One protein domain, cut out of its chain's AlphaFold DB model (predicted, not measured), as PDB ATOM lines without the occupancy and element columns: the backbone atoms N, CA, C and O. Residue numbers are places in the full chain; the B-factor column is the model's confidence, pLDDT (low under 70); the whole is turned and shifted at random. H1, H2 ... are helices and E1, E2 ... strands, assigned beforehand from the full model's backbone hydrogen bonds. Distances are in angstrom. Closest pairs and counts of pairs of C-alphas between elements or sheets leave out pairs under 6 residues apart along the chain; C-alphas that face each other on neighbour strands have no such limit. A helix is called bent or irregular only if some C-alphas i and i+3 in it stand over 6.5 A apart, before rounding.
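What this domain is: This is residues 29 to 109 and 341 to 467 of the 473 residues of an uncharacterized protein of Ignavibacteria bacterium RBG_16_34_14 (UniProt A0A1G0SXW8). A nearly closed barrel of seven short parallel strands makes the core, its two edges E3 and E4 coming close together. Outside it the long helix H5 covers E5, the long helix H7 passes by E6 and E7, H6 packs on both helices, and the small helices H2 and H4 graze the sheet. The printed part has 208 residues, in the order E1 H1 H2 E2 H3 E3 H4 E4 H5 E5 H6 E6 H7 E7; the class is mixed, with 102 residues in named elements, under half. It is compact, with a radius of gyration of the C-alphas of 18.2 A and spans of 56 by 42 by 33 A.

How they stand to each other: The parallel sheet runs E3 (residues 86 to 90), E2 (64 to 68), E1 (33 to 36), E7 (462 to 466), E6 (414 to 417), E5 (374 to 378), E4 (343 to 345). Across it, in that order, these backbone pairs are within hydrogen-bond range: N 65 and O 86, 2.9 A; N 66 and O 35, 2.9 A; N 34 and O 464, 2.9 A; N 417 and O 463, 2.8 A; N 416 and O 377, 2.8 A; N 376 and O 344, 2.8 A. It is a folded sheet, bent back into two leaves: E3 E2 E1 E7 face E5 E4, with E6 as the hinge. The closest C-alphas of E3 and E4 are those of Ile 88 and Gly 343, 5.3 A. H5 (residues 353 to 369) is on the sheet over E5, at a height of 9.8 A. H4 (103 to 108) touches H5 at a steep tilt of 42 degrees, closest at C-alphas 108 and 359, 4.7 A. H6 (402 to 410), not on the sheet, touches H5 at C-alphas 360 and 410, 4.8 A, and H7 (436 to 455) at C-alphas 407 and 455, 6.3 A. H2 (51 to 59), H4 and H7 only graze the sheet; H1 (40 to 43) and H3 (72 to 77) are not on it. Five strand-helix-strand units, parallel neighbours joined through helices, have right-handed crossovers: E1 to E2 through H1 and H2, E2 to E3 through H3, E4 to E5 through H5, E5 to E6 through H6, and E6 to E7 through H7. Every O i to N i+4 pair is within hydrogen-bond range in H2, H3, H4 and H6, but 11 of 13 in H5 and 12 of 16 in H7; H1 is too short for such a pair.

Where its parts are: E1 begins at C-alpha 33 (122.870, 226.104, 287.324), and E7 ends at C-alpha 466 (126.354, 231.236, 284.002). H7 is 28.3 A long and H5 25.6 A; H5 is only just irregular, C-alphas 354 and 357 being 6.7 A apart.

The domain as a whole: The C-alphas of Arg 77 and Pro 393 are the two farthest apart, 57.5 A. Residues 110 to 340 are not printed, and C-alphas 109 and 341 are 21.4 A apart. The links E3 to H4, E5 to H6 and E6 to H7 are long. The mean pLDDT of the printed part is 72.2, with 75 residues under 70, among them 37 to 52 and 455 to 467.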
ATOM      1  N   ASP A  29     120.428 215.811 292.807       64.94
ATOM      2  CA  ASP A  29     121.296 214.775 292.216       64.94
ATOM      3  C   ASP A  29     122.185 215.328 291.066       64.94
ATOM      4  O   ASP A  29     122.701 214.575 290.238       64.94
ATOM      5  N   TYR A  30     122.325 216.655 290.965       68.12
ATOM      6  CA  TYR A  30     123.003 217.385 289.895       68.12
ATOM      7  C   TYR A  30     123.643 218.683 290.416       68.12
ATOM      8  O   TYR A  30     123.261 219.200 291.462       68.12
ATOM      9  N   ILE A  31     124.598 219.236 289.659       72.94
ATOM     10  CA  ILE A  31     125.192 220.558 289.926       72.94
ATOM     11  C   ILE A  31     124.175 221.626 289.504       72.94
ATOM     12  O   ILE A  31     123.854 221.688 288.312       72.94
ATOM     13  N   PRO A  32     123.640 222.465 290.408       75.38
ATOM     14  CA  PRO A  32     122.671 223.462 290.001       75.38
ATOM     15  C   PRO A  32     123.318 224.554 289.165       75.38
ATOM     16  O   PRO A  32     124.408 225.059 289.456       75.38
ATOM     17  N   LEU A  33     122.572 224.946 288.141       76.94
ATOM     18  CA  LEU A  33     122.870 226.104 287.324       76.94
ATOM     19  C   LEU A  33     122.142 227.306 287.913       76.94
ATOM     20  O   LEU A  33     120.924 227.264 288.115       76.94
ATOM     21  N   VAL A  34     122.900 228.363 288.182       78.19
ATOM     22  CA  VAL A  34     122.381 229.662 288.597       78.19
ATOM     23  C   VAL A  34     122.603 230.637 287.450       78.19
ATOM     24  O   VAL A  34     123.695 230.694 286.885       78.19
ATOM     25  N   SER A  35     121.559 231.366 287.066       77.06
ATOM     26  CA  SER A  35     121.670 232.428 286.063       77.06
ATOM     27  C   SER A  35     121.692 233.783 286.749       77.06
ATOM     28  O   SER A  35     120.835 234.045 287.595       77.06
ATOM     29  N   TYR A  36     122.640 234.632 286.350       72.44
ATOM     30  CA  TYR A  36     122.655 236.032 286.751       72.44
ATOM     31  C   TYR A  36     121.920 236.894 285.729       72.44
ATOM     32  O   TYR A  36     122.297 236.929 284.552       72.44
ATOM     33  N   LEU A  37     120.890 237.619 286.167       67.38
ATOM     34  CA  LEU A  37     120.167 238.568 285.321       67.38
ATOM     35  C   LEU A  37     120.705 239.993 285.523       67.38
ATOM     36  O   LEU A  37     120.007 240.881 286.016       67.38
ATOM     37  N   TYR A  38     121.973 240.213 285.160       50.62
ATOM     38  CA  TYR A  38     122.592 241.541 285.230       50.62
ATOM     39  C   TYR A  38     121.933 242.532 284.263       50.62
ATOM     40  O   TYR A  38     121.608 242.178 283.132       50.62
ATOM     41  N   GLY A  39     121.793 243.793 284.684       44.25
ATOM     42  CA  GLY A  39     121.309 244.886 283.826       44.25
ATOM     43  C   GLY A  39     119.796 245.115 283.836       44.25
ATOM     44  O   GLY A  39     119.306 246.008 283.151       44.25
ATOM     45  N   LEU A  40     119.051 244.374 284.652       43.81
ATOM     46  CA  LEU A  40     117.601 244.512 284.752       43.81
ATOM     47  C   LEU A  40     117.121 245.925 285.149       43.81
ATOM     48  O   LEU A  40     116.053 246.337 284.708       43.81
ATOM     49  N   THR A  41     117.896 246.718 285.893       42.84
ATOM     50  CA  THR A  41     117.505 248.095 286.251       42.84
ATOM     51  C   THR A  41     117.382 249.039 285.048       42.84
ATOM     52  O   THR A  41     116.473 249.864 285.045       42.84
ATOM     53  N   ASP A  42     118.203 248.869 284.005       40.09
ATOM     54  CA  ASP A  42     118.104 249.648 282.756       40.09
ATOM     55  C   ASP A  42     117.330 248.901 281.648       40.09
ATOM     56  O   ASP A  42     116.904 249.503 280.665       40.09
ATOM     57  N   TRP A  43     117.135 247.582 281.784       40.72
ATOM     58  CA  TRP A  43     116.506 246.723 280.769       40.72
ATOM     59  C   TRP A  43     115.030 246.411 281.057       40.72
ATOM     60  O   TRP A  43     114.353 245.867 280.197       40.72
ATOM     61  N   TYR A  44     114.471 246.763 282.218       42.81
ATOM     62  CA  TYR A  44     113.038 246.545 282.492       42.81
ATOM     63  C   TYR A  44     112.099 247.505 281.740       42.81
ATOM     64  O   TYR A  44     110.895 247.248 281.669       42.81
ATOM     65  N   GLU A  45     112.627 248.585 281.152       45.03
ATOM     66  CA  GLU A  45     111.913 249.348 280.116       45.03
ATOM     67  C   GLU A  45     112.028 248.704 278.726       45.03
ATOM     68  O   GLU A  45     111.372 249.156 277.787       45.03
ATOM     69  N   ASP A  46     112.825 247.643 278.577       46.62
ATOM     70  CA  ASP A  46     112.954 246.899 277.336       46.62
ATOM     71  C   ASP A  46     111.819 245.862 277.212       46.62
ATOM     72  O   ASP A  46     111.825 244.837 277.899       46.62
ATOM     73  N   PRO A  47     110.843 246.062 276.308       45.69
ATOM     74  CA  PRO A  47     109.733 245.131 276.098       45.69
ATOM     75  C   PRO A  47     110.165 243.755 275.556       45.69
ATOM     76  O   PRO A  47     109.302 242.920 275.278       45.69
ATOM     77  N   ARG A  48     111.470 243.510 275.366       44.34
ATOM     78  CA  ARG A  48     112.037 242.218 274.963       44.34
ATOM     79  C   ARG A  48     112.187 241.232 276.130       44.34
ATOM     80  O   ARG A  48     112.061 240.034 275.872       44.34
ATOM     81  N   PHE A  49     112.325 241.703 277.379       55.75
ATOM     82  CA  PHE A  49     112.384 240.814 278.549       55.75
ATOM     83  C   PHE A  49     110.976 240.346 278.941       55.75
ATOM     84  O   PHE A  49     110.235 241.009 279.666       55.75
ATOM     85  N   THR A  50     110.546 239.231 278.353       59.91
ATOM     86  CA  THR A  50     109.147 238.775 278.354       59.91
ATOM     87  C   THR A  50     108.966 237.488 279.156       59.91
ATOM     88  O   THR A  50     109.922 236.769 279.435       59.91
ATOM     89  N   GLU A  51     107.712 237.114 279.436       66.56
ATOM     90  CA  GLU A  51     107.323 235.759 279.872       66.56
ATOM     91  C   GLU A  51     108.068 234.654 279.085       66.56
ATOM     92  O   GLU A  51     108.423 233.607 279.627       66.56
ATOM     93  N   SER A  52     108.367 234.898 277.803       69.81
ATOM     94  CA  SER A  52     109.112 233.966 276.956       69.81
ATOM     95  C   SER A  52     110.531 233.676 277.448       69.81
ATOM     96  O   SER A  52     111.030 232.588 277.170       69.81
ATOM     97  N   GLU A  53     111.205 234.602 278.120       72.88
ATOM     98  CA  GLU A  53     112.587 234.416 278.566       72.88
ATOM     99  C   GLU A  53     112.661 233.654 279.882       72.88
ATOM    100  O   GLU A  53     113.445 232.714 279.989       72.88
ATOM    101  N   PHE A  54     111.757 233.927 280.826       76.75
ATOM    102  CA  PHE A  54     111.603 233.081 282.013       76.75
ATOM    103  C   PHE A  54     111.200 231.646 281.639       76.75
ATOM    104  O   PHE A  54     111.728 230.691 282.209       76.75
ATOM    105  N   ARG A  55     110.362 231.468 280.605       78.50
ATOM    106  CA  ARG A  55     110.095 230.142 280.016       78.50
ATOM    107  C   ARG A  55     111.350 229.509 279.413       78.50
ATOM    108  O   ARG A  55     111.539 228.308 279.570       78.50
ATOM    109  N   LYS A  56     112.215 230.270 278.727       78.38
ATOM    110  CA  LYS A  56     113.496 229.748 278.206       78.38
ATOM    111  C   LYS A  56     114.401 229.286 279.351       78.38
ATOM    112  O   LYS A  56     114.929 228.186 279.274       78.38
ATOM    113  N   ILE A  57     114.535 230.081 280.411       78.50
ATOM    114  CA  ILE A  57     115.311 229.734 281.611       78.50
ATOM    115  C   ILE A  57     114.792 228.433 282.237       78.50
ATOM    116  O   ILE A  57     115.573 227.521 282.511       78.50
ATOM    117  N   GLU A  58     113.474 228.309 282.398       81.56
ATOM    118  CA  GLU A  58     112.843 227.086 282.901       81.56
ATOM    119  C   GLU A  58     113.109 225.878 281.986       81.56
ATOM    120  O   GLU A  58     113.499 224.816 282.465       81.56
ATOM    121  N   LEU A  59     112.957 226.035 280.666       82.06
ATOM    122  CA  LEU A  59     113.223 224.974 279.685       82.06
ATOM    123  C   LEU A  59     114.696 224.548 279.643       82.06
ATOM    124  O   LEU A  59     114.985 223.391 279.342       82.06
ATOM    125  N   LEU A  60     115.617 225.468 279.937       80.50
ATOM    126  CA  LEU A  60     117.049 225.193 280.055       80.50
ATOM    127  C   LEU A  60     117.411 224.498 281.378       80.50
ATOM    128  O   LEU A  60     118.537 224.027 281.520       80.50
ATOM    129  N   GLY A  61     116.468 224.387 282.318       79.75
ATOM    130  CA  GLY A  61     116.651 223.649 283.567       79.75
ATOM    131  C   GLY A  61     117.480 224.390 284.614       79.75
ATOM    132  O   GLY A  61     118.133 223.749 285.437       79.75
ATOM    133  N   PHE A  62     117.479 225.726 284.594       81.25
ATOM    134  CA  PHE A  62     118.121 226.511 285.647       81.25
ATOM    135  C   PHE A  62     117.478 226.239 287.008       81.25
ATOM    136  O   PHE A  62     116.257 226.246 287.151       81.25
ATOM    137  N   HIS A  63     118.319 226.026 288.019       80.94
ATOM    138  CA  HIS A  63     117.870 225.761 289.382       80.94
ATOM    139  C   HIS A  63     117.455 227.048 290.096       80.94
ATOM    140  O   HIS A  63     116.474 227.081 290.841       80.94
ATOM    141  N   SER A  64     118.230 228.116 289.917       82.44
ATOM    142  CA  SER A  64     117.948 229.416 290.520       82.44
ATOM    143  C   SER A  64     118.278 230.549 289.567       82.44
ATOM    144  O   SER A  64     119.122 230.421 288.678       82.44
ATOM    145  N   VAL A  65     117.605 231.666 289.786       81.56
ATOM    146  CA  VAL A  65     117.828 232.915 289.078       81.56
ATOM    147  C   VAL A  65     118.123 233.979 290.118       81.56
ATOM    148  O   VAL A  65     117.338 234.182 291.047       81.56
ATOM    149  N   GLU A  66     119.263 234.633 289.969       80.69
ATOM    150  CA  GLU A  66     119.603 235.807 290.753       80.69
ATOM    151  C   GLU A  66     119.011 237.049 290.081       80.69
ATOM    152  O   GLU A  66     119.180 237.258 288.874       80.69
ATOM    153  N   ILE A  67     118.251 237.826 290.853       76.88
ATOM    154  CA  ILE A  67     117.485 238.970 290.356       76.88
ATOM    155  C   ILE A  67     117.816 240.194 291.196       76.88
ATOM    156  O   ILE A  67     117.509 240.239 292.394       76.88
ATOM    157  N   ASN A  68     118.377 241.202 290.533       73.12
ATOM    158  CA  ASN A  68     118.709 242.460 291.178       73.12
ATOM    159  C   ASN A  68     117.439 243.270 291.465       73.12
ATOM    160  O   ASN A  68     116.552 243.359 290.613       73.12
ATOM    161  N   ASP A  69     117.371 243.888 292.645       71.38
ATOM    162  CA  ASP A  69     116.373 244.910 292.984       71.38
ATOM    163  C   ASP A  69     114.905 244.456 292.853       71.38
ATOM    164  O   ASP A  69     114.007 245.226 292.502       71.38
ATOM    165  N   LEU A  70     114.649 243.170 293.119       72.50
ATOM    166  CA  LEU A  70     113.333 242.554 292.967       72.50
ATOM    167  C   LEU A  70     112.301 243.150 293.942       72.50
ATOM    168  O   LEU A  70     112.383 242.939 295.151       72.50
ATOM    169  N   THR A  71     111.273 243.815 293.414       72.00
ATOM    170  CA  THR A  71     110.113 244.311 294.176       72.00
ATOM    171  C   THR A  71     108.963 243.309 294.237       72.00
ATOM    172  O   THR A  71     108.798 242.453 293.364       72.00
ATOM    173  N   GLU A  72     108.062 243.497 295.206       73.88
ATOM    174  CA  GLU A  72     106.776 242.785 295.276       73.88
ATOM    175  C   GLU A  72     105.951 242.932 293.990       73.88
ATOM    176  O   GLU A  72     105.351 241.969 293.500       73.88
ATOM    177  N   SER A  73     105.963 244.131 293.400       70.50
ATOM    178  CA  SER A  73     105.236 244.405 292.163       70.50
ATOM    179  C   SER A  73     105.801 243.628 290.974       70.50
ATOM    180  O   SER A  73     105.020 243.075 290.203       70.50
ATOM    181  N   GLN A  74     107.128 243.520 290.854       70.94
ATOM    182  CA  GLN A  74     107.793 242.747 289.800       70.94
ATOM    183  C   GLN A  74     107.546 241.252 289.990       70.94
ATOM    184  O   GLN A  74     107.116 240.582 289.053       70.94
ATOM    185  N   TYR A  75     107.707 240.747 291.216       74.31
ATOM    186  CA  TYR A  75     107.433 239.346 291.530       74.31
ATOM    187  C   TYR A  75     106.000 238.941 291.145       74.31
ATOM    188  O   TYR A  75     105.784 237.886 290.543       74.31
ATOM    189  N   THR A  76     105.026 239.807 291.443       72.50
ATOM    190  CA  THR A  76     103.605 239.560 291.160       72.50
ATOM    191  C   THR A  76     103.248 239.757 289.685       72.50
ATOM    192  O   THR A  76     102.551 238.921 289.109       72.50
ATOM    193  N   ARG A  77     103.709 240.850 289.058       68.31
ATOM    194  CA  ARG A  77     103.425 241.190 287.652       68.31
ATOM    195  C   ARG A  77     103.982 240.139 286.700       68.31
ATOM    196  O   ARG A  77     103.262 239.691 285.814       68.31
ATOM    197  N   ASP A  78     105.228 239.731 286.920       66.62
ATOM    198  CA  ASP A  78     105.944 238.816 286.026       66.62
ATOM    199  C   ASP A  78     105.670 237.346 286.384       66.62
ATOM    200  O   ASP A  78     106.214 236.429 285.770       66.62
ATOM    201  N   GLN A  79     104.784 237.120 287.366       71.56
ATOM    202  CA  GLN A  79     104.359 235.810 287.844       71.56
ATOM    203  C   GLN A  79     105.542 234.889 288.157       71.56
ATOM    204  O   GLN A  79     105.490 233.690 287.890       71.56
ATOM    205  N   LEU A  80     106.613 235.432 288.745       75.94
ATOM    206  CA  LEU A  80     107.843 234.674 288.994       75.94
ATOM    207  C   LEU A  80     107.591 233.450 289.888       75.94
ATOM    208  O   LEU A  80     108.211 232.404 289.720       75.94
ATOM    209  N   GLY A  81     106.592 233.539 290.771       74.44
ATOM    210  CA  GLY A  81     106.102 232.415 291.567       74.44
ATOM    211  C   GLY A  81     105.578 231.216 290.759       74.44
ATOM    212  O   GLY A  81     105.482 230.124 291.317       74.44
ATOM    213  N   ASN A  82     105.289 231.360 289.462       80.69
ATOM    214  CA  ASN A  82     104.720 230.300 288.622       80.69
ATOM    215  C   ASN A  82     105.766 229.427 287.906       80.69
ATOM    216  O   ASN A  82     105.414 228.334 287.474       80.69
ATOM    217  N   TYR A  83     107.030 229.853 287.812       83.00
ATOM    218  CA  TYR A  83     108.093 229.098 287.125       83.00
ATOM    219  C   TYR A  83     108.817 228.117 288.043       83.00
ATOM    220  O   TYR A  83     108.968 228.386 289.228       83.00
ATOM    221  N   ASN A  84     109.325 227.000 287.527       82.88
ATOM    222  CA  ASN A  84     109.972 225.945 288.321       82.88
ATOM    223  C   ASN A  84     111.431 226.219 288.738       82.88
ATOM    224  O   ASN A  84     112.117 225.293 289.164       82.88
ATOM    225  N   PHE A  85     111.901 227.465 288.657       82.50
ATOM    226  CA  PHE A  85     113.182 227.881 289.232       82.50
ATOM    227  C   PHE A  85     112.983 228.605 290.571       82.50
ATOM    228  O   PHE A  85     111.922 229.174 290.842       82.50
ATOM    229  N   ASN A  86     114.026 228.607 291.399       83.81
ATOM    230  CA  ASN A  86     114.078 229.401 292.624       83.81
ATOM    231  C   ASN A  86     114.666 230.799 292.377       83.81
ATOM    232  O   ASN A  86     115.261 231.062 291.334       83.81
ATOM    233  N   ILE A  87     114.519 231.691 293.353       81.62
ATOM    234  CA  ILE A  87     114.988 233.077 293.287       81.62
ATOM    235  C   ILE A  87     116.062 233.325 294.342       81.62
ATOM    236  O   ILE A  87     115.924 232.909 295.495       81.62
ATOM    237  N   ILE A  88     117.099 234.055 293.942       82.31
ATOM    238  CA  ILE A  88     118.094 234.652 294.828       82.31
ATOM    239  C   ILE A  88     117.967 236.176 294.668       82.31
ATOM    240  O   ILE A  88     118.339 236.706 293.623       82.31
ATOM    241  N   PRO A  89     117.369 236.900 295.629       77.00
ATOM    242  CA  PRO A  89     117.273 238.351 295.540       77.00
ATOM    243  C   PRO A  89     118.634 239.013 295.810       77.00
ATOM    244  O   PRO A  89     119.298 238.673 296.792       77.00
ATOM    245  N   ASP A  90     118.999 240.004 294.992       75.31
ATOM    246  CA  ASP A  90     120.181 240.860 295.186       75.31
ATOM    247  C   ASP A  90     119.790 242.356 295.183       75.31
ATOM    248  O   ASP A  90     119.617 242.988 294.148       75.31
ATOM    249  N   GLN A  91     119.551 242.944 296.359       69.81
ATOM    250  CA  GLN A  91     118.979 244.302 296.495       69.81
ATOM    251  C   GLN A  91     120.067 245.394 296.538       69.81
ATOM    252  O   GLN A  91     120.398 245.931 297.601       69.81
ATOM    253  N   VAL A  92     120.669 245.699 295.393       62.16
ATOM    254  CA  VAL A  92     121.827 246.602 295.296       62.16
ATOM    255  C   VAL A  92     121.429 248.091 295.342       62.16
ATOM    256  O   VAL A  92     122.216 248.925 295.794       62.16
ATOM    257  N   ASN A  93     120.212 248.460 294.923       59.56
ATOM    258  CA  ASN A  93     119.771 249.849 294.769       59.56
ATOM    259  C   ASN A  93     118.899 250.358 295.932       59.56
ATOM    260  O   ASN A  93     117.778 249.909 296.172       59.56
ATOM    261  N   GLU A  94     119.374 251.416 296.596       53.75
ATOM    262  CA  GLU A  94     118.695 252.054 297.733       53.75
ATOM    263  C   GLU A  94     117.356 252.731 297.391       53.75
ATOM    264  O   GLU A  94     116.568 253.027 298.290       53.75
ATOM    265  N   SER A  95     117.097 253.019 296.112       51.16
ATOM    266  CA  SER A  95     115.895 253.746 295.674       51.16
ATOM    267  C   SER A  95     114.643 252.870 295.555       51.16
ATOM    268  O   SER A  95     113.539 253.387 295.350       51.16
ATOM    269  N   VAL A  96     114.785 251.556 295.729       53.00
ATOM    270  CA  VAL A  96     113.679 250.603 295.654       53.00
ATOM    271  C   VAL A  96     112.873 250.643 296.955       53.00
ATOM    272  O   VAL A  96     113.224 250.048 297.975       53.00
ATOM    273  N   VAL A  97     111.764 251.384 296.929       42.62
ATOM    274  CA  VAL A  97     110.861 251.545 298.077       42.62
ATOM    275  C   VAL A  97     110.286 250.187 298.489       42.62
ATOM    276  O   VAL A  97     109.543 249.566 297.735       42.62
ATOM    277  N   GLY A  98     110.590 249.761 299.717       48.91
ATOM    278  CA  GLY A  98     110.023 248.568 300.347       48.91
ATOM    279  C   GLY A  98     111.037 247.455 300.609       48.91
ATOM    280  O   GLY A  98     111.010 246.905 301.700       48.91
ATOM    281  N   ALA A  99     111.973 247.184 299.693       51.00
ATOM    282  CA  ALA A  99     112.850 246.004 299.761       51.00
ATOM    283  C   ALA A  99     113.939 246.047 300.854       51.00
ATOM    284  O   ALA A  99     114.397 244.995 301.307       51.00
ATOM    285  N   GLY A 100     114.301 247.248 301.321       55.47
ATOM    286  CA  GLY A 100     115.439 247.456 302.221       55.47
ATOM    287  C   GLY A 100     116.783 247.275 301.501       55.47
ATOM    288  O   GLY A 100     116.871 246.577 300.498       55.47
ATOM    289  N   ARG A 101     117.842 247.928 301.997       67.00
ATOM    290  CA  ARG A 101     119.220 247.750 301.488       67.00
ATOM    291  C   ARG A 101     119.614 246.268 301.553       67.00
ATOM    292  O   ARG A 101     119.266 245.647 302.553       67.00
ATOM    293  N   ASN A 102     120.380 245.722 300.595       75.94
ATOM    294  CA  ASN A 102     120.977 244.378 300.726       75.94
ATOM    295  C   ASN A 102     122.018 244.356 301.858       75.94
ATOM    296  O   ASN A 102     123.227 244.486 301.649       75.94
ATOM    297  N   LEU A 103     121.527 244.196 303.089       87.25
ATOM    298  CA  LEU A 103     122.354 244.113 304.285       87.25
ATOM    299  C   LEU A 103     123.203 242.838 304.285       87.25
ATOM    300  O   LEU A 103     124.274 242.844 304.879       87.25
ATOM    301  N   ILE A 104     122.774 241.775 303.595       88.69
ATOM    302  CA  ILE A 104     123.574 240.555 303.443       88.69
ATOM    303  C   ILE A 104     124.860 240.885 302.689       88.69
ATOM    304  O   ILE A 104     125.935 240.708 303.251       88.69
ATOM    305  N   ASN A 105     124.766 241.465 301.489       86.94
ATOM    306  CA  ASN A 105     125.936 241.868 300.711       86.94
ATOM    307  C   ASN A 105     126.809 242.870 301.493       86.94
ATOM    308  O   ASN A 105     127.985 242.586 301.737       86.94
ATOM    309  N   LYS A 106     126.203 243.948 302.027       89.38
ATOM    310  CA  LYS A 106     126.889 244.969 302.847       89.38
ATOM    311  C   LYS A 106     127.766 244.366 303.944       89.38
ATOM    312  O   LYS A 106     128.913 244.788 304.107       89.38
ATOM    313  N   TYR A 107     127.218 243.428 304.717       94.06
ATOM    314  CA  TYR A 107     127.901 242.845 305.867       94.06
ATOM    315  C   TYR A 107     128.813 241.677 305.496       94.06
ATOM    316  O   TYR A 107     129.813 241.469 306.168       94.06
ATOM    317  N   THR A 108     128.561 240.958 304.404       93.25
ATOM    318  CA  THR A 108     129.533 239.978 303.882       93.25
ATOM    319  C   THR A 108     130.774 240.633 303.263       93.25
ATOM    320  O   THR A 108     131.824 240.004 303.208       93.25
ATOM    321  N   GLU A 109     130.686 241.900 302.845       91.38
ATOM    322  CA  GLU A 109     131.834 242.708 302.412       91.38
ATOM    323  C   GLU A 109     132.620 243.314 303.593       91.38
ATOM    324  O   GLU A 109     133.708 243.855 303.392       91.38
ATOM    325  N   ILE A 341     112.318 231.918 297.511       78.62
ATOM    326  CA  ILE A 341     113.686 232.293 297.897       78.62
ATOM    327  C   ILE A 341     114.481 231.029 298.261       78.62
ATOM    328  O   ILE A 341     114.159 230.371 299.256       78.62
ATOM    329  N   SER A 342     115.525 230.711 297.488       77.69
ATOM    330  CA  SER A 342     116.467 229.606 297.765       77.69
ATOM    331  C   SER A 342     117.718 230.046 298.525       77.69
ATOM    332  O   SER A 342     118.470 229.211 299.032       77.69
ATOM    333  N   GLY A 343     117.972 231.349 298.619       81.75
ATOM    334  CA  GLY A 343     119.169 231.877 299.257       81.75
ATOM    335  C   GLY A 343     119.324 233.374 299.093       81.75
ATOM    336  O   GLY A 343     118.439 234.038 298.565       81.75
ATOM    337  N   TRP A 344     120.472 233.869 299.538       83.00
ATOM    338  CA  TRP A 344     120.881 235.265 299.416       83.00
ATOM    339  C   TRP A 344     122.269 235.341 298.810       83.00
ATOM    340  O   TRP A 344     123.114 234.506 299.138       83.00
ATOM    341  N   PHE A 345     122.507 236.337 297.964       82.25
ATOM    342  CA  PHE A 345     123.835 236.591 297.426       82.25
ATOM    343  C   PHE A 345     124.632 237.473 298.395       82.25
ATOM    344  O   PHE A 345     124.140 238.504 298.864       82.25
ATOM    345  N   GLY A 346     125.832 237.023 298.757       84.75
ATOM    346  CA  GLY A 346     126.780 237.815 299.537       84.75
ATOM    347  C   GLY A 346     127.693 238.650 298.643       84.75
ATOM    348  O   GLY A 346     127.389 238.910 297.485       84.75
ATOM    349  N   VAL A 347     128.831 239.067 299.186       84.06
ATOM    350  CA  VAL A 347     129.860 239.784 298.437       84.06
ATOM    351  C   VAL A 347     130.306 238.950 297.236       84.06
ATOM    352  O   VAL A 347     130.594 237.754 297.355       84.06
ATOM    353  N   ASP A 348     130.357 239.591 296.073       76.88
ATOM    354  CA  ASP A 348     130.845 238.964 294.854       76.88
ATOM    355  C   ASP A 348     132.366 238.792 294.949       76.88
ATOM    356  O   ASP A 348     133.100 239.772 295.101       76.88
ATOM    357  N   GLU A 349     132.843 237.549 294.886       77.38
ATOM    358  CA  GLU A 349     134.265 237.197 294.848       77.38
ATOM    359  C   GLU A 349     135.076 237.848 295.974       77.38
ATOM    360  O   GLU A 349     135.840 238.779 295.707       77.38
ATOM    361  N   PRO A 350     134.955 237.399 297.236       81.81
ATOM    362  CA  PRO A 350     135.714 237.995 298.331       81.81
ATOM    363  C   PRO A 350     137.219 237.914 298.034       81.81
ATOM    364  O   PRO A 350     137.772 236.821 297.866       81.81
ATOM    365  N   GLN A 351     137.866 239.085 297.939       77.94
ATOM    366  CA  GLN A 351     139.286 239.236 297.589       77.94
ATOM    367  C   GLN A 351     140.192 239.449 298.819       77.94
ATOM    368  O   GLN A 351     141.399 239.658 298.689       77.94
ATOM    369  N   CYS A 352     139.625 239.340 300.020       85.88
ATOM    370  CA  CYS A 352     140.323 239.524 301.280       85.88
ATOM    371  C   CYS A 352     139.918 238.430 302.283       85.88
ATOM    372  O   CYS A 352     138.739 238.093 302.405       85.88
ATOM    373  N   ILE A 353     140.886 237.885 303.035       91.69
ATOM    374  CA  ILE A 353     140.601 236.921 304.120       91.69
ATOM    375  C   ILE A 353     139.731 237.565 305.207       91.69
ATOM    376  O   ILE A 353     138.906 236.877 305.807       91.69
ATOM    377  N   ASP A 354     139.839 238.882 305.394       94.69
ATOM    378  CA  ASP A 354     139.045 239.609 306.380       94.69
ATOM    379  C   ASP A 354     137.536 239.576 306.068       94.69
ATOM    380  O   ASP A 354     136.734 239.847 306.954       94.69
ATOM    381  N   ASN A 355     137.110 239.181 304.860       93.75
ATOM    382  CA  ASN A 355     135.690 238.959 304.567       93.75
ATOM    383  C   ASN A 355     135.135 237.655 305.162       93.75
ATOM    384  O   ASN A 355     133.921 237.498 305.284       93.75
ATOM    385  N   PHE A 356     135.982 236.681 305.502       94.19
ATOM    386  CA  PHE A 356     135.516 235.309 305.725       94.19
ATOM    387  C   PHE A 356     134.771 235.129 307.052       94.19
ATOM    388  O   PHE A 356     133.771 234.414 307.090       94.19
ATOM    389  N   GLU A 357     135.192 235.797 308.125       95.62
ATOM    390  CA  GLU A 357     134.455 235.751 309.393       95.62
ATOM    391  C   GLU A 357     133.087 236.460 309.294       95.62
ATOM    392  O   GLU A 357     132.082 235.859 309.686       95.62
ATOM    393  N   PRO A 358     132.977 237.663 308.694       96.69
ATOM    394  CA  PRO A 358     131.682 238.262 308.381       96.69
ATOM    395  C   PRO A 358     130.764 237.363 307.543       96.69
ATOM    396  O   PRO A 358     129.587 237.206 307.874       96.69
ATOM    397  N   ILE A 359     131.298 236.705 306.507       94.81
ATOM    398  CA  ILE A 359     130.554 235.720 305.702       94.81
ATOM    399  C   ILE A 359     130.027 234.579 306.580       94.81
ATOM    400  O   ILE A 359     128.855 234.215 306.460       94.81
ATOM    401  N   ARG A 360     130.851 234.036 307.486       93.38
ATOM    402  CA  ARG A 360     130.442 232.976 308.420       93.38
ATOM    403  C   ARG A 360     129.286 233.428 309.313       93.38
ATOM    404  O   ARG A 360     128.280 232.725 309.395       93.38
ATOM    405  N   ILE A 361     129.401 234.603 309.937       94.75
ATOM    406  CA  ILE A 361     128.379 235.166 310.837       94.75
ATOM    407  C   ILE A 361     127.049 235.358 310.101       94.75
ATOM    408  O   ILE A 361     125.989 234.983 310.608       94.75
ATOM    409  N   ILE A 362     127.091 235.919 308.891       93.25
ATOM    410  CA  ILE A 362     125.890 236.144 308.085       93.25
ATOM    411  C   ILE A 362     125.265 234.824 307.630       93.25
ATOM    412  O   ILE A 362     124.044 234.677 307.701       93.25
ATOM    413  N   ASN A 363     126.070 233.842 307.216       89.81
ATOM    414  CA  ASN A 363     125.550 232.526 306.862       89.81
ATOM    415  C   ASN A 363     124.873 231.835 308.065       89.81
ATOM    416  O   ASN A 363     123.770 231.313 307.923       89.81
ATOM    417  N   GLU A 364     125.464 231.899 309.262       89.06
ATOM    418  CA  GLU A 364     124.852 231.367 310.490       89.06
ATOM    419  C   GLU A 364     123.532 232.067 310.842       89.06
ATOM    420  O   GLU A 364     122.567 231.420 311.260       89.06
ATOM    421  N   LEU A 365     123.458 233.387 310.640       89.69
ATOM    422  CA  LEU A 365     122.217 234.131 310.822       89.69
ATOM    423  C   LEU A 365     121.136 233.648 309.845       89.69
ATOM    424  O   LEU A 365     120.014 233.369 310.276       89.69
ATOM    425  N   LEU A 366     121.470 233.506 308.561       85.81
ATOM    426  CA  LEU A 366     120.549 233.026 307.529       85.81
ATOM    427  C   LEU A 366     120.036 231.612 307.822       85.81
ATOM    428  O   LEU A 366     118.826 231.392 307.755       85.81
ATOM    429  N   GLU A 367     120.917 230.695 308.231       81.38
ATOM    430  CA  GLU A 367     120.549 229.335 308.653       81.38
ATOM    431  C   GLU A 367     119.562 229.334 309.828       81.38
ATOM    432  O   GLU A 367     118.683 228.478 309.906       81.38
ATOM    433  N   SER A 368     119.699 230.285 310.757       82.50
ATOM    434  CA  SER A 368     118.827 230.367 311.935       82.50
ATOM    435  C   SER A 368     117.444 230.962 311.645       82.50
ATOM    436  O   SER A 368     116.510 230.733 312.413       82.50
ATOM    437  N   GLN A 369     117.316 231.735 310.563       74.88
ATOM    438  CA  GLN A 369     116.134 232.554 310.266       74.88
ATOM    439  C   GLN A 369     115.286 232.018 309.127       74.88
ATOM    440  O   GLN A 369     114.059 232.124 309.142       74.88
ATOM    441  N   SER A 370     115.934 231.463 308.117       62.22
ATOM    442  CA  SER A 370     115.248 230.861 306.997       62.22
ATOM    443  C   SER A 370     115.077 229.379 307.292       62.22
ATOM    444  O   SER A 370     116.016 228.712 307.713       62.22
ATOM    445  N   GLY A 371     113.892 228.815 307.055       57.91
ATOM    446  CA  GLY A 371     113.669 227.363 307.135       57.91
ATOM    447  C   GLY A 371     114.442 226.564 306.071       57.91
ATOM    448  O   GLY A 371     113.947 225.537 305.622       57.91
ATOM    449  N   GLY A 372     115.592 227.074 305.621       61.41
ATOM    450  CA  GLY A 372     116.377 226.601 304.512       61.41
ATOM    451  C   GLY A 372     117.401 227.627 304.015       61.41
ATOM    452  O   GLY A 372     118.590 227.422 304.200       61.41
ATOM    453  N   ALA A 373     116.957 228.686 303.344       69.94
ATOM    454  CA  ALA A 373     117.796 229.562 302.516       69.94
ATOM    455  C   ALA A 373     119.236 229.829 303.017       69.94
ATOM    456  O   ALA A 373     119.492 230.295 304.125       69.94
ATOM    457  N   LYS A 374     120.199 229.567 302.135       76.94
ATOM    458  CA  LYS A 374     121.631 229.649 302.444       76.94
ATOM    459  C   LYS A 374     122.277 230.878 301.815       76.94
ATOM    460  O   LYS A 374     121.750 231.447 300.856       76.94
ATOM    461  N   LEU A 375     123.439 231.258 302.338       85.38
ATOM    462  CA  LEU A 375     124.293 232.246 301.696       85.38
ATOM    463  C   LEU A 375     124.956 231.636 300.456       85.38
ATOM    464  O   LEU A 375     125.520 230.540 300.528       85.38
ATOM    465  N   TRP A 376     124.903 232.361 299.345       83.38
ATOM    466  CA  TRP A 376     125.614 232.059 298.110       83.38
ATOM    467  C   TRP A 376     126.737 233.073 297.930       83.38
ATOM    468  O   TRP A 376     126.501 234.279 297.927       83.38
ATOM    469  N   ILE A 377     127.961 232.568 297.793       83.00
ATOM    470  CA  ILE A 377     129.152 233.374 297.532       83.00
ATOM    471  C   ILE A 377     129.704 232.993 296.168       83.00
ATOM    472  O   ILE A 377     130.055 231.836 295.932       83.00
ATOM    473  N   SER A 378     129.814 233.963 295.268       77.50
ATOM    474  CA  SER A 378     130.582 233.787 294.040       77.50
ATOM    475  C   SER A 378     132.071 233.717 294.372       77.50
ATOM    476  O   SER A 378     132.600 234.539 295.118       77.50
ATOM    477  N   CYS A 379     132.760 232.708 293.845       69.94
ATOM    478  CA  CYS A 379     134.211 232.590 293.910       69.94
ATOM    479  C   CYS A 379     134.773 232.405 292.495       69.94
ATOM    480  O   CYS A 379     134.708 231.310 291.932       69.94
ATOM    481  N   VAL A 380     135.432 233.424 291.941       63.47
ATOM    482  CA  VAL A 380     136.274 233.251 290.744       63.47
ATOM    483  C   VAL A 380     137.654 232.812 291.153       63.47
ATOM    484  O   VAL A 380     138.383 233.570 291.781       63.47
ATOM    485  N   GLY A 381     138.051 231.599 290.784       52.72
ATOM    486  CA  GLY A 381     139.448 231.232 290.921       52.72
ATOM    487  C   GLY A 381     140.307 232.254 290.177       52.72
ATOM    488  O   GLY A 381     140.201 232.377 288.959       52.72
ATOM    489  N   SER A 382     141.236 232.909 290.875       52.06
ATOM    490  CA  SER A 382     142.548 233.092 290.260       52.06
ATOM    491  C   SER A 382     142.897 231.737 289.640       52.06
ATOM    492  O   SER A 382     142.679 230.703 290.268       52.06
ATOM    493  N   TRP A 383     143.314 231.680 288.380       50.00
ATOM    494  CA  TRP A 383     143.391 230.407 287.641       50.00
ATOM    495  C   TRP A 383     144.253 229.325 288.329       50.00
ATOM    496  O   TRP A 383     144.126 228.136 288.048       50.00
ATOM    497  N   SER A 384     145.114 229.735 289.264       50.56
ATOM    498  CA  SER A 384     145.931 228.903 290.149       50.56
ATOM    499  C   SER A 384     145.253 228.433 291.451       50.56
ATOM    500  O   SER A 384     145.812 227.599 292.168       50.56
ATOM    501  N   GLY A 385     144.089 228.980 291.795       57.97
ATOM    502  CA  GLY A 385     143.373 228.806 293.057       57.97
ATOM    503  C   GLY A 385     143.996 229.544 294.248       57.97
ATOM    504  O   GLY A 385     143.485 229.413 295.358       57.97
ATOM    505  N   SER A 386     145.090 230.286 294.048       67.69
ATOM    506  CA  SER A 386     145.866 230.996 295.078       67.69
ATOM    507  C   SER A 386     145.755 232.508 294.970       67.69
ATOM    508  O   SER A 386     145.520 233.021 293.884       67.69
ATOM    509  N   TRP A 387     145.948 233.234 296.072       70.12
ATOM    510  CA  TRP A 387     145.897 234.700 296.054       70.12
ATOM    511  C   TRP A 387     146.856 235.299 295.018       70.12
ATOM    512  O   TRP A 387     146.465 236.156 294.243       70.12
ATOM    513  N   GLY A 388     148.073 234.774 294.903       65.12
ATOM    514  CA  GLY A 388     149.010 235.137 293.844       65.12
ATOM    515  C   GLY A 388     149.579 233.917 293.130       65.12
ATOM    516  O   GLY A 388     148.888 232.932 292.866       65.12
ATOM    517  N   LEU A 389     150.860 233.985 292.787       57.09
ATOM    518  CA  LEU A 389     151.555 232.954 292.022       57.09
ATOM    519  C   LEU A 389     151.910 231.714 292.863       57.09
ATOM    520  O   LEU A 389     152.640 231.836 293.857       57.09
ATOM    521  N   PRO A 390     151.539 230.496 292.421       51.47
ATOM    522  CA  PRO A 390     152.092 229.267 292.980       51.47
ATOM    523  C   PRO A 390     153.623 229.272 292.877       51.47
ATOM    524  O   PRO A 390     154.183 229.346 291.786       51.47
ATOM    525  N   GLY A 391     154.310 229.197 294.021       52.59
ATOM    526  CA  GLY A 391     155.778 229.174 294.084       52.59
ATOM    527  C   GLY A 391     156.466 230.538 294.232       52.59
ATOM    528  O   GLY A 391     157.691 230.595 294.152       52.59
ATOM    529  N   HIS A 392     155.726 231.623 294.484       61.28
ATOM    530  CA  HIS A 392     156.293 232.967 294.637       61.28
ATOM    531  C   HIS A 392     157.263 233.085 295.839       61.28
ATOM    532  O   HIS A 392     156.816 232.963 296.978       61.28
ATOM    533  N   PRO A 393     158.581 233.328 295.664       61.78
ATOM    534  CA  PRO A 393     159.587 233.146 296.722       61.78
ATOM    535  C   PRO A 393     159.428 234.042 297.967       61.78
ATOM    536  O   PRO A 393     159.901 233.650 299.033       61.78
ATOM    537  N   TYR A 394     158.724 235.173 297.862       65.44
ATOM    538  CA  TYR A 394     158.762 236.246 298.869       65.44
ATOM    539  C   TYR A 394     157.420 236.597 299.526       65.44
ATOM    540  O   TYR A 394     157.421 237.393 300.458       65.44
ATOM    541  N   SER A 395     156.303 236.002 299.090       72.31
ATOM    542  CA  SER A 395     155.003 236.180 299.751       72.31
ATOM    543  C   SER A 395     154.460 234.842 300.236       72.31
ATOM    544  O   SER A 395     154.211 233.934 299.441       72.31
ATOM    545  N   ALA A 396     154.311 234.716 301.553       76.00
ATOM    546  CA  ALA A 396     153.693 233.569 302.196       76.00
ATOM    547  C   ALA A 396     152.197 233.510 301.866       76.00
ATOM    548  O   ALA A 396     151.728 232.461 301.429       76.00
ATOM    549  N   GLY A 397     151.479 234.632 301.989       73.31
ATOM    550  CA  GLY A 397     150.037 234.695 301.750       73.31
ATOM    551  C   GLY A 397     149.634 234.485 300.289       73.31
ATOM    552  O   GLY A 397     148.637 233.822 300.019       73.31
ATOM    553  N   GLU A 398     150.439 234.938 299.322       75.75
ATOM    554  CA  GLU A 398     150.133 234.750 297.895       75.75
ATOM    555  C   GLU A 398     150.213 233.290 297.432       75.75
ATOM    556  O   GLU A 398     149.600 232.926 296.427       75.75
ATOM    557  N   ARG A 399     150.944 232.430 298.150       75.88
ATOM    558  CA  ARG A 399     151.011 230.993 297.833       75.88
ATOM    559  C   ARG A 399     149.786 230.225 298.302       75.88
ATOM    560  O   ARG A 399     149.572 229.099 297.852       75.88
ATOM    561  N   ILE A 400     149.034 230.802 299.229       81.25
ATOM    562  CA  ILE A 400     147.918 230.135 299.873       81.25
ATOM    563  C   ILE A 400     146.755 230.067 298.899       81.25
ATOM    564  O   ILE A 400     146.445 231.030 298.189       81.25
ATOM    565  N   ARG A 401     146.106 228.904 298.870       79.06
ATOM    566  CA  ARG A 401     144.912 228.687 298.065       79.06
ATOM    567  C   ARG A 401     143.718 229.371 298.712       79.06
ATOM    568  O   ARG A 401     143.313 229.015 299.814       79.06
ATOM    569  N   ARG A 402     143.119 230.318 297.997       79.94
ATOM    570  CA  ARG A 402     141.980 231.098 298.484       79.94
ATOM    571  C   ARG A 402     140.787 230.214 298.831       79.94
ATOM    572  O   ARG A 402     140.155 230.421 299.857       79.94
ATOM    573  N   VAL A 403     140.500 229.224 297.985       77.94
ATOM    574  CA  VAL A 403     139.385 228.290 298.201       77.94
ATOM    575  C   VAL A 403     139.591 227.429 299.453       77.94
ATOM    576  O   VAL A 403     138.641 227.193 300.194       77.94
ATOM    577  N   ASP A 404     140.834 227.022 299.730       81.81
ATOM    578  CA  ASP A 404     141.163 226.235 300.921       81.81
ATOM    579  C   ASP A 404     141.008 227.107 302.186       81.81
ATOM    580  O   ASP A 404     140.386 226.666 303.150       81.81
ATOM    581  N   GLU A 405     141.489 228.360 302.177       87.06
ATOM    582  CA  GLU A 405     141.250 229.315 303.279       87.06
ATOM    583  C   GLU A 405     139.766 229.572 303.509       87.06
ATOM    584  O   GLU A 405     139.313 229.556 304.651       87.06
ATOM    585  N   PHE A 406     139.008 229.800 302.432       87.00
ATOM    586  CA  PHE A 406     137.579 230.074 302.513       87.00
ATOM    587  C   PHE A 406     136.859 228.929 303.224       87.00
ATOM    588  O   PHE A 406     136.197 229.154 304.233       87.00
ATOM    589  N   PHE A 407     137.039 227.683 302.776       83.81
ATOM    590  CA  PHE A 407     136.370 226.551 303.416       83.81
ATOM    591  C   PHE A 407     136.873 226.278 304.835       83.81
ATOM    592  O   PHE A 407     136.069 225.938 305.703       83.81
ATOM    593  N   LYS A 408     138.168 226.467 305.108       87.88
ATOM    594  CA  LYS A 408     138.721 226.317 306.461       87.88
ATOM    595  C   LYS A 408     138.226 227.387 307.430       87.88
ATOM    596  O   LYS A 408     138.097 227.075 308.604       87.88
ATOM    597  N   ARG A 409     137.925 228.609 306.986       90.62
ATOM    598  CA  ARG A 409     137.494 229.707 307.872       90.62
ATOM    599  C   ARG A 409     135.983 229.850 307.945       90.62
ATOM    600  O   ARG A 409     135.421 229.891 309.032       90.62
ATOM    601  N   VAL A 410     135.318 229.855 306.792       88.62
ATOM    602  CA  VAL A 410     133.860 229.997 306.702       88.62
ATOM    603  C   VAL A 410     133.158 228.724 307.167       88.62
ATOM    604  O   VAL A 410     132.086 228.800 307.761       88.62
ATOM    605  N   LYS A 411     133.763 227.547 306.937       81.81
ATOM    606  CA  LYS A 411     133.253 226.191 307.241       81.81
ATOM    607  C   LYS A 411     131.957 225.797 306.517       81.81
ATOM    608  O   LYS A 411     131.788 224.627 306.182       81.81
ATOM    609  N   ARG A 412     131.018 226.727 306.325       76.06
ATOM    610  CA  ARG A 412     129.652 226.502 305.838       76.06
ATOM    611  C   ARG A 412     129.204 227.688 304.986       76.06
ATOM    612  O   ARG A 412     128.995 228.768 305.517       76.06
ATOM    613  N   ALA A 413     129.101 227.488 303.678       72.88
ATOM    614  CA  ALA A 413     128.463 228.402 302.727       72.88
ATOM    615  C   ALA A 413     128.262 227.667 301.395       72.88
ATOM    616  O   ALA A 413     129.028 226.749 301.080       72.88
ATOM    617  N   ASN A 414     127.266 228.070 300.600       78.00
ATOM    618  CA  ASN A 414     127.203 227.640 299.206       78.00
ATOM    619  C   ASN A 414     128.148 228.507 298.376       78.00
ATOM    620  O   ASN A 414     128.199 229.726 298.557       78.00
ATOM    621  N   VAL A 415     128.865 227.887 297.443       77.19
ATOM    622  CA  VAL A 415     129.811 228.609 296.586       77.19
ATOM    623  C   VAL A 415     129.431 228.443 295.123       77.19
ATOM    624  O   VAL A 415     129.153 227.336 294.659       77.19
ATOM    625  N   LEU A 416     129.416 229.551 294.391       75.94
ATOM    626  CA  LEU A 416     129.177 229.584 292.957       75.94
ATOM    627  C   LEU A 416     130.493 229.760 292.218       75.94
ATOM    628  O   LEU A 416     131.252 230.691 292.484       75.94
ATOM    629  N   GLN A 417     130.746 228.880 291.255       72.31
ATOM    630  CA  GLN A 417     131.809 229.090 290.293       72.31
ATOM    631  C   GLN A 417     131.312 230.066 289.225       72.31
ATOM    632  O   GLN A 417     130.528 229.686 288.357       72.31
ATOM    633  N   ASN A 418     131.801 231.304 289.270       67.62
ATOM    634  CA  ASN A 418     131.514 232.354 288.287       67.62
ATOM    635  C   ASN A 418     132.527 232.345 287.128       67.62
ATOM    636  O   ASN A 418     133.152 233.343 286.795       67.62
ATOM    637  N   ILE A 419     132.768 231.166 286.546       63.84
ATOM    638  CA  ILE A 419     133.581 231.027 285.328       63.84
ATOM    639  C   ILE A 419     132.682 230.425 284.258       63.84
ATOM    640  O   ILE A 419     132.133 229.356 284.522       63.84
ATOM    641  N   PRO A 420     132.571 231.021 283.054       64.19
ATOM    642  CA  PRO A 420     131.877 230.396 281.940       64.19
ATOM    643  C   PRO A 420     132.713 229.196 281.464       64.19
ATOM    644  O   PRO A 420     133.699 229.371 280.739       64.19
ATOM    645  N   PRO A 421     132.352 227.951 281.836       63.62
ATOM    646  CA  PRO A 421     133.222 226.796 281.622       63.62
ATOM    647  C   PRO A 421     133.302 226.411 280.139       63.62
ATOM    648  O   PRO A 421     134.079 225.552 279.755       63.62
ATOM    649  N   LEU A 422     132.501 227.034 279.274       64.94
ATOM    650  CA  LEU A 422     132.567 226.837 277.828       64.94
ATOM    651  C   LEU A 422     133.492 227.842 277.132       64.94
ATOM    652  O   LEU A 422     133.831 227.643 275.969       64.94
ATOM    653  N   GLU A 423     133.920 228.895 277.823       61.97
ATOM    654  CA  GLU A 423     134.579 230.043 277.192       61.97
ATOM    655  C   GLU A 423     135.942 230.370 277.813       61.97
ATOM    656  O   GLU A 423     136.734 231.057 277.174       61.97
ATOM    657  N   SER A 424     136.253 229.869 279.018       62.72
ATOM    658  CA  SER A 424     137.470 230.249 279.749       62.72
ATOM    659  C   SER A 424     138.016 229.129 280.661       62.72
ATOM    660  O   SER A 424     137.213 228.370 281.211       62.72
ATOM    661  N   PRO A 425     139.351 229.024 280.875       63.00
ATOM    662  CA  PRO A 425     140.414 229.918 280.379       63.00
ATOM    663  C   PRO A 425     140.904 229.605 278.972       63.00
ATOM    664  O   PRO A 425     141.503 230.466 278.321       63.00
ATOM    665  N   TRP A 426     140.695 228.377 278.504       71.44
ATOM    666  CA  TRP A 426     141.114 227.983 277.176       71.44
ATOM    667  C   TRP A 426     140.084 228.433 276.157       71.44
ATOM    668  O   TRP A 426     138.889 228.158 276.278       71.44
ATOM    669  N   THR A 427     140.584 229.097 275.122       75.38
ATOM    670  CA  THR A 427     139.822 229.491 273.942       75.38
ATOM    671  C   THR A 427     140.423 228.827 272.711       75.38
ATOM    672  O   THR A 427     141.576 228.393 272.712       75.38
ATOM    673  N   TRP A 428     139.658 228.765 271.623       74.50
ATOM    674  CA  TRP A 428     140.171 228.254 270.349       74.50
ATOM    675  C   TRP A 428     141.355 229.070 269.814       74.50
ATOM    676  O   TRP A 428     142.230 228.517 269.152       74.50
ATOM    677  N   GLU A 429     141.425 230.359 270.149       78.75
ATOM    678  CA  GLU A 429     142.497 231.269 269.726       78.75
ATOM    679  C   GLU A 429     143.874 230.861 270.267       78.75
ATOM    680  O   GLU A 429     144.901 231.161 269.663       78.75
ATOM    681  N   GLN A 430     143.904 230.124 271.378       73.44
ATOM    682  CA  GLN A 430     145.134 229.657 272.016       73.44
ATOM    683  C   GLN A 430     145.678 228.356 271.405       73.44
ATOM    684  O   GLN A 430     146.713 227.869 271.852       73.44
ATOM    685  N   ASN A 431     145.002 227.783 270.397       76.06
ATOM    686  CA  ASN A 431     145.314 226.471 269.811       76.06
ATOM    687  C   ASN A 431     145.561 225.375 270.870       76.06
ATOM    688  O   ASN A 431     146.632 224.756 270.893       76.06
ATOM    689  N   PRO A 432     144.597 225.137 271.775       78.50
ATOM    690  CA  PRO A 432     144.749 224.139 272.821       78.50
ATOM    691  C   PRO A 432     144.911 222.722 272.233       78.50
ATOM    692  O   PRO A 432     144.404 222.427 271.150       78.50
ATOM    693  N   PRO A 433     145.576 221.801 272.955       82.88
ATOM    694  CA  PRO A 433     145.834 220.436 272.483       82.88
ATOM    695  C   PRO A 433     144.571 219.561 272.358       82.88
ATOM    696  O   PRO A 433     144.643 218.451 271.829       82.88
ATOM    697  N   ARG A 434     143.426 220.025 272.869       87.81
ATOM    698  CA  ARG A 434     142.106 219.385 272.782       87.81
ATOM    699  C   ARG A 434     141.013 220.457 272.856       87.81
ATOM    700  O   ARG A 434     141.331 221.633 272.993       87.81
ATOM    701  N   ASP A 435     139.745 220.053 272.764       84.62
ATOM    702  CA  ASP A 435     138.608 220.982 272.833       84.62
ATOM    703  C   ASP A 435     138.697 221.862 274.102       84.62
ATOM    704  O   ASP A 435     138.654 221.312 275.209       84.62
ATOM    705  N   PRO A 436     138.822 223.197 273.964       76.50
ATOM    706  CA  PRO A 436     138.962 224.119 275.084       76.50
ATOM    707  C   PRO A 436     137.818 223.988 276.086       76.50
ATOM    708  O   PRO A 436     138.061 224.062 277.282       76.50
ATOM    709  N   ARG A 437     136.593 223.699 275.632       76.56
ATOM    710  CA  ARG A 437     135.425 223.546 276.515       76.56
ATOM    711  C   ARG A 437     135.601 222.374 277.466       76.56
ATOM    712  O   ARG A 437     135.341 222.494 278.655       76.56
ATOM    713  N   LEU A 438     136.083 221.242 276.953       79.00
ATOM    714  CA  LEU A 438     136.368 220.071 277.783       79.00
ATOM    715  C   LEU A 438     137.539 220.341 278.729       79.00
ATOM    716  O   LEU A 438     137.504 219.912 279.875       79.00
ATOM    717  N   MET A 439     138.554 221.085 278.278       77.06
ATOM    718  CA  MET A 439     139.659 221.490 279.153       77.06
ATOM    719  C   MET A 439     139.179 222.355 280.312       77.06
ATOM    720  O   MET A 439     139.548 222.094 281.452       77.06
ATOM    721  N   ASN A 440     138.362 223.359 280.014       74.69
ATOM    722  CA  ASN A 440     137.794 224.287 280.982       74.69
ATOM    723  C   ASN A 440     136.926 223.541 282.009       74.69
ATOM    724  O   ASN A 440     137.094 223.743 283.210       74.69
ATOM    725  N   ILE A 441     136.056 222.633 281.548       74.69
ATOM    726  CA  ILE A 441     135.228 221.777 282.412       74.69
ATOM    727  C   ILE A 441     136.103 220.914 283.327       74.69
ATOM    728  O   ILE A 441     135.872 220.899 284.534       74.69
ATOM    729  N   ASP A 442     137.120 220.239 282.779       76.19
ATOM    730  CA  ASP A 442     138.034 219.405 283.570       76.19
ATOM    731  C   ASP A 442     138.789 220.237 284.616       76.19
ATOM    732  O   ASP A 442     138.896 219.833 285.770       76.19
ATOM    733  N   LEU A 443     139.271 221.431 284.252       74.00
ATOM    734  CA  LEU A 443     139.946 222.325 285.194       74.00
ATOM    735  C   LEU A 443     139.020 222.741 286.329       74.00
ATOM    736  O   LEU A 443     139.429 222.699 287.486       74.00
ATOM    737  N   VAL A 444     137.791 223.152 286.022       71.12
ATOM    738  CA  VAL A 444     136.808 223.535 287.040       71.12
ATOM    739  C   VAL A 444     136.486 222.339 287.948       71.12
ATOM    740  O   VAL A 444     136.448 222.488 289.173       71.12
ATOM    741  N   ALA A 445     136.333 221.139 287.381       71.75
ATOM    742  CA  ALA A 445     136.118 219.909 288.140       71.75
ATOM    743  C   ALA A 445     137.292 219.595 289.090       71.75
ATOM    744  O   ALA A 445     137.073 219.376 290.281       71.75
ATOM    745  N   ASP A 446     138.530 219.641 288.596       70.56
ATOM    746  CA  ASP A 446     139.731 219.251 289.345       70.56
ATOM    747  C   ASP A 446     140.211 220.316 290.346       70.56
ATOM    748  O   ASP A 446     140.826 219.994 291.365       70.56
ATOM    749  N   SER A 447     139.973 221.599 290.064       67.31
ATOM    750  CA  SER A 447     140.474 222.706 290.891       67.31
ATOM    751  C   SER A 447     139.475 223.167 291.945       67.31
ATOM    752  O   SER A 447     139.875 223.403 293.084       67.31
ATOM    753  N   PHE A 448     138.195 223.271 291.586       69.00
ATOM    754  CA  PHE A 448     137.162 223.840 292.444       69.00
ATOM    755  C   PHE A 448     136.297 222.746 293.071       69.00
ATOM    756  O   PHE A 448     136.284 222.604 294.292       69.00
ATOM    757  N   TYR A 449     135.645 221.905 292.261       72.06
ATOM    758  CA  TYR A 449     134.713 220.887 292.769       72.06
ATOM    759  C   TYR A 449     135.406 219.747 293.528       72.06
ATOM    760  O   TYR A 449     134.909 219.283 294.555       72.06
ATOM    761  N   ALA A 450     136.584 219.309 293.082       72.38
ATOM    762  CA  ALA A 450     137.359 218.312 293.815       72.38
ATOM    763  C   ALA A 450     137.790 218.833 295.194       72.38
ATOM    764  O   ALA A 450     137.776 218.078 296.163       72.38
ATOM    765  N   ARG A 451     138.136 220.124 295.298       72.44
ATOM    766  CA  ARG A 451     138.503 220.775 296.565       72.44
ATOM    767  C   ARG A 451     137.301 220.971 297.465       72.44
ATOM    768  O   ARG A 451     137.373 220.623 298.636       72.44
ATOM    769  N   TYR A 452     136.200 221.448 296.903       69.81
ATOM    770  CA  TYR A 452     134.908 221.526 297.567       69.81
ATOM    771  C   TYR A 452     134.576 220.213 298.298       69.81
ATOM    772  O   TYR A 452     134.428 220.198 299.518       69.81
ATOM    773  N   ASN A 453     134.639 219.086 297.579       69.94
ATOM    774  CA  ASN A 453     134.379 217.751 298.128       69.94
ATOM    775  C   ASN A 453     135.322 217.323 299.271       69.94
ATOM    776  O   ASN A 453     134.966 216.425 300.031       69.94
ATOM    777  N   LEU A 454     136.514 217.919 299.412       71.88
ATOM    778  CA  LEU A 454     137.409 217.636 300.543       71.88
ATOM    779  C   LEU A 454     136.926 218.283 301.844       71.88
ATOM    780  O   LEU A 454     137.186 217.742 302.918       71.88
ATOM    781  N   TYR A 455     136.266 219.437 301.755       68.38
ATOM    782  CA  TYR A 455     135.920 220.254 302.918       68.38
ATOM    783  C   TYR A 455     134.449 220.168 303.295       68.38
ATOM    784  O   TYR A 455     134.096 220.255 304.472       68.38
ATOM    785  N   THR A 456     133.576 219.981 302.314       57.97
ATOM    786  CA  THR A 456     132.142 219.937 302.548       57.97
ATOM    787  C   THR A 456     131.683 218.489 302.606       57.97
ATOM    788  O   THR A 456     131.708 217.772 301.607       57.97
ATOM    789  N   GLY A 457     131.222 218.046 303.779       54.81
ATOM    790  CA  GLY A 457     130.364 216.861 303.854       54.81
ATOM    791  C   GLY A 457     129.075 217.045 303.030       54.81
ATOM    792  O   GLY A 457     128.857 218.094 302.430       54.81
ATOM    793  N   ALA A 458     128.166 216.067 303.061       47.09
ATOM    794  CA  ALA A 458     126.944 216.017 302.236       47.09
ATOM    795  C   ALA A 458     125.901 217.155 302.441       47.09
ATOM    796  O   ALA A 458     124.795 217.064 301.924       47.09
ATOM    797  N   ASN A 459     126.217 218.212 303.199       45.81
ATOM    798  CA  ASN A 459     125.255 219.213 303.683       45.81
ATOM    799  C   ASN A 459     125.431 220.623 303.088       45.81
ATOM    800  O   ASN A 459     124.692 221.533 303.474       45.81
ATOM    801  N   TRP A 460     126.352 220.825 302.147       53.78
ATOM    802  CA  TRP A 460     126.535 222.093 301.425       53.78
ATOM    803  C   TRP A 460     126.554 221.825 299.927       53.78
ATOM    804  O   TRP A 460     126.883 220.703 299.528       53.78
ATOM    805  N   GLY A 461     126.311 222.840 299.090       57.53
ATOM    806  CA  GLY A 461     126.468 222.673 297.646       57.53
ATOM    807  C   GLY A 461     127.351 223.688 296.927       57.53
ATOM    808  O   GLY A 461     127.598 224.796 297.404       57.53
ATOM    809  N   SER A 462     127.767 223.297 295.725       57.75
ATOM    810  CA  SER A 462     128.482 224.127 294.760       57.75
ATOM    811  C   SER A 462     127.722 224.186 293.435       57.75
ATOM    812  O   SER A 462     127.224 223.168 292.955       57.75
ATOM    813  N   GLY A 463     127.594 225.382 292.864       62.50
ATOM    814  CA  GLY A 463     126.863 225.612 291.614       62.50
ATOM    815  C   GLY A 463     127.706 226.337 290.573       62.50
ATOM    816  O   GLY A 463     128.781 226.858 290.876       62.50
ATOM    817  N   ILE A 464     127.205 226.392 289.342       63.00
ATOM    818  CA  ILE A 464     127.809 227.187 288.265       63.00
ATOM    819  C   ILE A 464     126.965 228.439 288.087       63.00
ATOM    820  O   ILE A 464     125.765 228.330 287.830       63.00
ATOM    821  N   LEU A 465     127.598 229.606 288.192       63.56
ATOM    822  CA  LEU A 465     126.997 230.851 287.741       63.56
ATOM    823  C   LEU A 465     127.285 230.984 286.246       63.56
ATOM    824  O   LEU A 465     128.438 231.061 285.823       63.56
ATOM    825  N   THR A 466     126.237 230.947 285.431       55.72
ATOM    826  CA  THR A 466     126.354 231.236 284.002       55.72
ATOM    827  C   THR A 466     126.008 232.703 283.791       55.72
ATOM    828  O   THR A 466     125.013 233.171 284.353       55.72
ATOM    829  N   GLY A 467     126.785 233.412 282.967       53.47
ATOM    830  CA  GLY A 467     126.465 234.783 282.567       53.47
ATOM    831  C   GLY A 467     125.047 234.921 281.993       53.47
ATOM    832  O   GLY A 467     124.369 233.922 281.729       53.47
TER     833      GLY A 467